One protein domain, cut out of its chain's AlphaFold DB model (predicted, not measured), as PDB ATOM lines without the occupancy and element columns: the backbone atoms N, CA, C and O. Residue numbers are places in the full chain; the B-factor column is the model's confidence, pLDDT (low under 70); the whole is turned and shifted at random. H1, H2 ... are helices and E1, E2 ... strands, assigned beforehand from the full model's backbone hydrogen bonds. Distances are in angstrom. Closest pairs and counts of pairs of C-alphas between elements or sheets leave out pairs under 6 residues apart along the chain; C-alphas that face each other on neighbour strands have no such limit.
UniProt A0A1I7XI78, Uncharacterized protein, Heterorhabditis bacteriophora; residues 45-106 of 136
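AT A GLANCE: This is residues 45 to 106 of the 136 residues of an uncharacterized protein of Heterorhabditis bacteriophora (UniProt A0A1I7XI78). A long, straight strand hairpin, E1 and E2, has two helices packed over one face: H2 runs lengthwise over both strands, and the short H1 packs on E2. The printed part has 62 residues, in order H1, H2, E1, E2, of mixed class, with an antiparallel sheet. It is compact, with a radius of gyration of the C-alphas of 11.9 A, and rod-shaped, spanning 37 by 16 by 15 A.

HOW THE PARTS SIT: H1, residues 47 to 54, touches H2, residues 60 to 73, opposite ways at a steep tilt of 56 degrees; their closest C-alphas, Gly 54 and Tyr 63, are 4.7 A apart. H1 is apart from E1, residues 85 to 92; its closest C-alphas with E2, residues 98 to 105, are Phe 47 and Cys 102, 5.0 A. The closest C-alphas of H2 and E1 are Pro 60 and Pro 92, 5.1 A. In the hairpin E1 and E2, N 87 and O 103 are within hydrogen-bond range at 2.8 A. Every O i to N i+4 pair is within range in H2, 3 of 4 in H1.

IN THESE COORDINATES: H1, 10.2 A long, begins at C-alpha 47 (50.836, 10.186, -35.202). H2 measures 19.7 A, E1 23.3 A and E2 22.5 A, ending at C-alpha 105 (55.491, 17.480, -45.191).

THE WHOLE: The farthest C-alphas, Gly 80 and Pro 94, are 39.0 A apart. The link H2 to E1 is long; the printed part has no cut, and no printed residue is under 70 in pLDDT.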
ATOM      1  N   ASP A  45      52.459  16.477 -37.942       93.50
ATOM      2  CA  ASP A  45      52.479  15.204 -37.243       93.50
ATOM      3  C   ASP A  45      51.036  14.738 -37.000       93.50
ATOM      4  O   ASP A  45      50.237  15.409 -36.337       93.50
ATOM      5  N   LYS A  46      50.671  13.603 -37.596       93.62
ATOM      6  CA  LYS A  46      49.361  12.961 -37.432       93.62
ATOM      7  C   LYS A  46      49.455  11.680 -36.606       93.62
ATOM      8  O   LYS A  46      48.432  11.013 -36.431       93.62
ATOM      9  N   PHE A  47      50.626  11.357 -36.048       94.62
ATOM     10  CA  PHE A  47      50.836  10.186 -35.202       94.62
ATOM     11  C   PHE A  47      49.816  10.139 -34.072       94.62
ATOM     12  O   PHE A  47      49.058   9.183 -33.995       94.62
ATOM     13  N   LYS A  48      49.710  11.185 -33.244       93.25
ATOM     14  CA  LYS A  48      48.800  11.188 -32.081       93.25
ATOM     15  C   LYS A  48      47.336  10.954 -32.475       93.25
ATOM     16  O   LYS A  48      46.617  10.213 -31.800       93.25
ATOM     17  N   PHE A  49      46.913  11.552 -33.589       92.81
ATOM     18  CA  PHE A  49      45.558  11.395 -34.112       92.81
ATOM     19  C   PHE A  49      45.299   9.947 -34.552       92.81
ATOM     20  O   PHE A  49      44.350   9.319 -34.083       92.81
ATOM     21  N   CYS A  50      46.174   9.381 -35.385       93.81
ATOM     22  CA  CYS A  50      46.004   8.019 -35.889       93.81
ATOM     23  C   CYS A  50      46.330   6.927 -34.863       93.81
ATOM     24  O   CYS A  50      45.747   5.846 -34.915       93.81
ATOM     25  N   ASN A  51      47.183   7.217 -33.883       93.62
ATOM     26  CA  ASN A  51      47.495   6.322 -32.775       93.62
ATOM     27  C   ASN A  51      46.257   6.062 -31.910       93.62
ATOM     28  O   ASN A  51      45.990   4.921 -31.550       93.62
ATOM     29  N   THR A  52      45.457   7.102 -31.649       91.38
ATOM     30  CA  THR A  52      44.186   6.967 -30.912       91.38
ATOM     31  C   THR A  52      43.179   6.086 -31.660       91.38
ATOM     32  O   THR A  52      42.386   5.390 -31.041       91.38
ATOM     33  N   MET A  53      43.210   6.071 -32.997       86.19
ATOM     34  CA  MET A  53      42.339   5.192 -33.788       86.19
ATOM     35  C   MET A  53      42.787   3.726 -33.718       86.19
ATOM     36  O   MET A  53      41.952   2.827 -33.644       86.19
ATOM     37  N   GLY A  54      44.101   3.482 -33.731       83.88
ATOM     38  CA  GLY A  54      44.679   2.140 -33.649       83.88
ATOM     39  C   GLY A  54      44.672   1.542 -32.241       83.88
ATOM     40  O   GLY A  54      44.658   0.327 -32.105       83.88
ATOM     41  N   SER A  55      44.635   2.348 -31.175       85.50
ATOM     42  CA  SER A  55      44.810   1.863 -29.793       85.50
ATOM     43  C   SER A  55      43.744   0.877 -29.298       85.50
ATOM     44  O   SER A  55      43.934   0.251 -28.260       85.50
ATOM     45  N   PHE A  56      42.629   0.738 -30.014       84.12
ATOM     46  CA  PHE A  56      41.537  -0.174 -29.665       84.12
ATOM     47  C   PHE A  56      41.672  -1.574 -30.287       84.12
ATOM     48  O   PHE A  56      40.835  -2.439 -30.032       84.12
ATOM     49  N   THR A  57      42.683  -1.814 -31.126       87.06
ATOM     50  CA  THR A  57      42.863  -3.102 -31.807       87.06
ATOM     51  C   THR A  57      43.520  -4.143 -30.905       87.06
ATOM     52  O   THR A  57      44.404  -3.819 -30.117       87.06
ATOM     53  N   ALA A  58      43.138  -5.410 -31.072       84.81
ATOM     54  CA  ALA A  58      43.641  -6.510 -30.248       84.81
ATOM     55  C   ALA A  58      45.030  -7.024 -30.671       84.81
ATOM     56  O   ALA A  58      45.695  -7.680 -29.871       84.81
ATOM     57  N   SER A  59      45.465  -6.756 -31.909       91.88
ATOM     58  CA  SER A  59      46.766  -7.191 -32.431       91.88
ATOM     59  C   SER A  59      47.571  -6.022 -33.015       91.88
ATOM     60  O   SER A  59      46.979  -5.067 -33.529       91.88
ATOM     61  N   PRO A  60      48.914  -6.076 -32.968       91.62
ATOM     62  CA  PRO A  60      49.765  -5.028 -33.524       91.62
ATOM     63  C   PRO A  60      49.714  -4.970 -35.063       91.62
ATOM     64  O   PRO A  60      49.942  -3.914 -35.649       91.62
ATOM     65  N   GLU A  61      49.353  -6.063 -35.736       94.00
ATOM     66  CA  GLU A  61      49.083  -6.079 -37.180       94.00
ATOM     67  C   GLU A  61      47.810  -5.293 -37.502       94.00
ATOM     68  O   GLU A  61      47.827  -4.407 -38.355       94.00
ATOM     69  N   GLN A  62      46.727  -5.547 -36.757       93.75
ATOM     70  CA  GLN A  62      45.478  -4.794 -36.891       93.75
ATOM     71  C   GLN A  62      45.682  -3.313 -36.564       93.75
ATOM     72  O   GLN A  62      45.140  -2.453 -37.260       93.75
ATOM     73  N   TYR A  63      46.491  -3.009 -35.543       95.19
ATOM     74  CA  TYR A  63      46.899  -1.643 -35.230       95.19
ATOM     75  C   TYR A  63      47.527  -0.983 -36.459       95.19
ATOM     76  O   TYR A  63      47.111   0.109 -36.846       95.19
ATOM     77  N   CYS A  64      48.499  -1.645 -37.098       95.69
ATOM     78  CA  CYS A  64      49.190  -1.082 -38.251       95.69
ATOM     79  C   CYS A  64      48.273  -0.878 -39.456       95.69
ATOM     80  O   CYS A  64      48.383   0.151 -40.125       95.69
ATOM     81  N   ASP A  65      47.337  -1.791 -39.706       95.06
ATOM     82  CA  ASP A  65      46.342  -1.628 -40.768       95.06
ATOM     83  C   ASP A  65      45.462  -0.395 -40.529       95.06
ATOM     84  O   ASP A  65      45.288   0.445 -41.422       95.06
ATOM     85  N   VAL A  66      44.942  -0.239 -39.307       95.06
ATOM     86  CA  VAL A  66      44.104   0.905 -38.921       95.06
ATOM     87  C   VAL A  66      44.903   2.207 -38.965       95.06
ATOM     88  O   VAL A  66      44.432   3.202 -39.523       95.06
ATOM     89  N   PHE A  67      46.124   2.204 -38.433       96.06
ATOM     90  CA  PHE A  67      47.006   3.365 -38.400       96.06
ATOM     91  C   PHE A  67      47.366   3.840 -39.814       96.06
ATOM     92  O   PHE A  67      47.179   5.015 -40.141       96.06
ATOM     93  N   ASN A  68      47.807   2.929 -40.688       95.69
ATOM     94  CA  ASN A  68      48.165   3.243 -42.075       95.69
ATOM     95  C   ASN A  68      46.963   3.767 -42.869       95.69
ATOM     96  O   ASN A  68      47.093   4.706 -43.667       95.69
ATOM     97  N   LYS A  69      45.776   3.193 -42.636       95.31
ATOM     98  CA  LYS A  69      44.534   3.656 -43.258       95.31
ATOM     99  C   LYS A  69      44.166   5.057 -42.784       95.31
ATOM    100  O   LYS A  69      43.881   5.909 -43.622       95.31
ATOM    101  N   CYS A  70      44.235   5.319 -41.480       95.25
ATOM    102  CA  CYS A  70      44.019   6.653 -40.926       95.25
ATOM    103  C   CYS A  70      44.976   7.678 -41.547       95.25
ATOM    104  O   CYS A  70      44.523   8.698 -42.064       95.25
ATOM    105  N   CYS A  71      46.278   7.374 -41.572       94.88
ATOM    106  CA  CYS A  71      47.298   8.263 -42.124       94.88
ATOM    107  C   CYS A  71      47.015   8.595 -43.596       94.88
ATOM    108  O   CYS A  71      47.034   9.749 -44.015       94.88
ATOM    109  N   SER A  72      46.653   7.574 -44.377       94.50
ATOM    110  CA  SER A  72      46.328   7.733 -45.795       94.50
ATOM    111  C   SER A  72      45.046   8.528 -46.034       94.50
ATOM    112  O   SER A  72      45.018   9.343 -46.947       94.50
ATOM    113  N   MET A  73      44.004   8.330 -45.223       92.62
ATOM    114  CA  MET A  73      42.741   9.068 -45.352       92.62
ATOM    115  C   MET A  73      42.878  10.551 -44.999       92.62
ATOM    116  O   MET A  73      42.126  11.372 -45.510       92.62
ATOM    117  N   GLN A  74      43.824  10.897 -44.126       89.75
ATOM    118  CA  GLN A  74      44.120  12.284 -43.764       89.75
ATOM    119  C   GLN A  74      45.001  12.997 -44.800       89.75
ATOM    120  O   GLN A  74      45.171  14.215 -44.725       89.75
ATOM    121  N   PHE A  75      45.598  12.261 -45.739       91.19
ATOM    122  CA  PHE A  75      46.467  12.826 -46.762       91.19
ATOM    123  C   PHE A  75      45.676  13.163 -48.025       91.19
ATOM    124  O   PHE A  75      45.431  12.305 -48.871       91.19
ATOM    125  N   ASP A  76      45.323  14.439 -48.164       88.25
ATOM    126  CA  ASP A  76      44.724  14.988 -49.378       88.25
ATOM    127  C   ASP A  76      45.598  16.129 -49.937       88.25
ATOM    128  O   ASP A  76      45.602  17.235 -49.381       88.25
ATOM    129  N   PRO A  77      46.328  15.897 -51.047       84.88
ATOM    130  CA  PRO A  77      47.170  16.909 -51.687       84.88
ATOM    131  C   PRO A  77      46.422  18.132 -52.231       84.88
ATOM    132  O   PRO A  77      47.065  19.148 -52.531       84.88
ATOM    133  N   ASN A  78      45.099  18.023 -52.403       84.81
ATOM    134  CA  ASN A  78      44.241  19.029 -53.025       84.81
ATOM    135  C   ASN A  78      43.402  19.823 -52.009       84.81
ATOM    136  O   ASN A  78      42.827  20.847 -52.376       84.81
ATOM    137  N   ASN A  79      43.345  19.391 -50.746       80.94
ATOM    138  CA  ASN A  79      42.639  20.101 -49.677       80.94
ATOM    139  C   ASN A  79      43.427  21.336 -49.181       80.94
ATOM    140  O   ASN A  79      44.579  21.534 -49.557       80.94
ATOM    141  N   GLY A  80      42.838  22.170 -48.316       72.81
ATOM    142  CA  GLY A  80      43.409  23.440 -47.835       72.81
ATOM    143  C   GLY A  80      44.809  23.352 -47.206       72.81
ATOM    144  O   GLY A  80      45.608  24.273 -47.376       72.81
ATOM    145  N   ASP A  81      45.148  22.228 -46.567       78.31
ATOM    146  CA  ASP A  81      46.472  22.002 -45.957       78.31
ATOM    147  C   ASP A  81      47.558  21.651 -47.008       78.31
ATOM    148  O   ASP A  81      48.745  21.749 -46.720       78.31
ATOM    149  N   LYS A  82      47.162  21.267 -48.237       83.50
ATOM    150  CA  LYS A  82      47.982  21.038 -49.454       83.50
ATOM    151  C   LYS A  82      49.303  20.271 -49.282       83.50
ATOM    152  O   LYS A  82      50.195  20.432 -50.119       83.50
ATOM    153  N   CYS A  83      49.433  19.423 -48.266       91.44
ATOM    154  CA  CYS A  83      50.633  18.619 -48.031       91.44
ATOM    155  C   CYS A  83      51.042  17.815 -49.275       91.44
ATOM    156  O   CYS A  83      50.197  17.210 -49.936       91.44
ATOM    157  N   LYS A  84      52.340  17.796 -49.604       92.31
ATOM    158  CA  LYS A  84      52.849  17.135 -50.826       92.31
ATOM    159  C   LYS A  84      53.502  15.792 -50.575       92.31
ATOM    160  O   LYS A  84      53.526  14.955 -51.471       92.31
ATOM    161  N   VAL A  85      54.022  15.588 -49.373       93.25
ATOM    162  CA  VAL A  85      54.737  14.367 -49.010       93.25
ATOM    163  C   VAL A  85      54.050  13.736 -47.813       93.25
ATOM    164  O   VAL A  85      53.698  14.431 -46.861       93.25
ATOM    165  N   LYS A  86      53.886  12.417 -47.866       93.69
ATOM    166  CA  LYS A  86      53.435  11.589 -46.751       93.69
ATOM    167  C   LYS A  86      54.535  10.597 -46.419       93.69
ATOM    168  O   LYS A  86      54.867   9.753 -47.249       93.69
ATOM    169  N   ASP A  87      55.049  10.694 -45.206       94.69
ATOM    170  CA  ASP A  87      55.916   9.698 -44.600       94.69
ATOM    171  C   ASP A  87      55.069   8.847 -43.654       94.69
ATOM    172  O   ASP A  87      54.508   9.353 -42.678       94.69
ATOM    173  N   GLN A  88      54.903   7.572 -43.997       94.88
ATOM    174  CA  GLN A  88      54.133   6.631 -43.196       94.88
ATOM    175  C   GLN A  88      54.927   5.343 -43.001       94.88
ATOM    176  O   GLN A  88      55.445   4.759 -43.956       94.88
ATOM    177  N   ARG A  89      54.968   4.870 -41.762       96.06
ATOM    178  CA  ARG A  89      55.582   3.599 -41.390       96.06
ATOM    179  C   ARG A  89      54.806   3.016 -40.225       96.06
ATOM    180  O   ARG A  89      54.445   3.744 -39.309       96.06
ATOM    181  N   CYS A  90      54.591   1.709 -40.238       96.00
ATOM    182  CA  CYS A  90      54.136   0.988 -39.061       96.00
ATOM    183  C   CYS A  90      54.777  -0.395 -39.037       96.00
ATOM    184  O   CYS A  90      54.727  -1.114 -40.036       96.00
ATOM    185  N   VAL A  91      55.407  -0.740 -37.919       96.25
ATOM    186  CA  VAL A  91      56.092  -2.014 -37.715       96.25
ATOM    187  C   VAL A  91      55.548  -2.655 -36.438       96.25
ATOM    188  O   VAL A  91      55.787  -2.122 -35.349       96.25
ATOM    189  N   PRO A  92      54.827  -3.785 -36.547       94.50
ATOM    190  CA  PRO A  92      54.441  -4.588 -35.394       94.50
ATOM    191  C   PRO A  92      55.680  -5.036 -34.615       94.50
ATOM    192  O   PRO A  92      56.678  -5.454 -35.202       94.50
ATOM    193  N   GLN A  93      55.618  -4.964 -33.290       92.94
ATOM    194  CA  GLN A  93      56.685  -5.407 -32.404       92.94
ATOM    195  C   GLN A  93      56.290  -6.687 -31.652       92.94
ATOM    196  O   GLN A  93      55.121  -6.886 -31.312       92.94
ATOM    197  N   PRO A  94      57.270  -7.541 -31.300       87.88
ATOM    198  CA  PRO A  94      57.015  -8.793 -30.584       87.88
ATOM    199  C   PRO A  94      56.495  -8.591 -29.149       87.88
ATOM    200  O   PRO A  94      55.983  -9.526 -28.546       87.88
ATOM    201  N   ASN A  95      56.599  -7.379 -28.596       87.62
ATOM    202  CA  ASN A  95      56.055  -7.010 -27.282       87.62
ATOM    203  C   ASN A  95      54.542  -6.698 -27.307       87.62
ATOM    204  O   ASN A  95      54.008  -6.207 -26.313       87.62
ATOM    205  N   GLY A  96      53.865  -6.929 -28.438       82.12
ATOM    206  CA  GLY A  96      52.443  -6.634 -28.619       82.12
ATOM    207  C   GLY A  96      52.130  -5.160 -28.896       82.12
ATOM    208  O   GLY A  96      50.961  -4.791 -28.934       82.12
ATOM    209  N   LYS A  97      53.147  -4.311 -29.089       87.19
ATOM    210  CA  LYS A  97      53.001  -2.916 -29.531       87.19
ATOM    211  C   LYS A  97      53.338  -2.789 -31.018       87.19
ATOM    212  O   LYS A  97      53.702  -3.762 -31.670       87.19
ATOM    213  N   ALA A  98      53.259  -1.577 -31.552       90.94
ATOM    214  CA  ALA A  98      53.773  -1.249 -32.872       90.94
ATOM    215  C   ALA A  98      54.537   0.078 -32.822       90.94
ATOM    216  O   ALA A  98      54.183   0.984 -32.067       90.94
ATOM    217  N   GLU A  99      55.592   0.184 -33.621       93.94
ATOM    218  CA  GLU A  99      56.283   1.444 -33.888       93.94
ATOM    219  C   GLU A  99      55.653   2.079 -35.122       93.94
ATOM    220  O   GLU A  99      55.668   1.470 -36.193       93.94
ATOM    221  N   ALA A 100      55.096   3.281 -34.986       94.81
ATOM    222  CA  ALA A 100      54.373   3.924 -36.070       94.81
ATOM    223  C   ALA A 100      54.748   5.396 -36.241       94.81
ATOM    224  O   ALA A 100      54.997   6.109 -35.274       94.81
ATOM    225  N   VAL A 101      54.766   5.843 -37.493       96.25
ATOM    226  CA  VAL A 101      55.088   7.205 -37.923       96.25
ATOM    227  C   VAL A 101      54.063   7.616 -38.971       96.25
ATOM    228  O   VAL A 101      53.794   6.862 -39.906       96.25
ATOM    229  N   CYS A 102      53.485   8.807 -38.816       96.38
ATOM    230  CA  CYS A 102      52.620   9.426 -39.816       96.38
ATOM    231  C   CYS A 102      52.878  10.932 -39.843       96.38
ATOM    232  O   CYS A 102      52.357  11.679 -39.010       96.38
ATOM    233  N   ILE A 103      53.699  11.369 -40.795       95.62
ATOM    234  CA  ILE A 103      54.108  12.762 -40.941       95.62
ATOM    235  C   ILE A 103      53.782  13.227 -42.353       95.62
ATOM    236  O   ILE A 103      54.191  12.617 -43.340       95.62
ATOM    237  N   HIS A 104      53.073  14.346 -42.464       95.00
ATOM    238  CA  HIS A 104      52.895  15.034 -43.738       95.00
ATOM    239  C   HIS A 104      53.852  16.223 -43.812       95.00
ATOM    240  O   HIS A 104      54.002  16.959 -42.837       95.00
ATOM    241  N   ARG A 105      54.516  16.402 -44.957       93.56
ATOM    242  CA  ARG A 105      55.491  17.480 -45.191       93.56
ATOM    243  C   ARG A 105      55.119  18.314 -46.406       93.56
ATOM    244  O   ARG A 105      54.342  17.873 -47.266       93.56
ATOM    245  N   ASN A 106      55.730  19.493 -46.493       92.06
ATOM    246  CA  ASN A 106      55.461  20.492 -47.525       92.06
ATOM    247  C   ASN A 106      53.970  20.861 -47.556       92.06
ATOM    248  O   ASN A 106      53.351  20.918 -48.619       92.06
TER     249      ASN A 106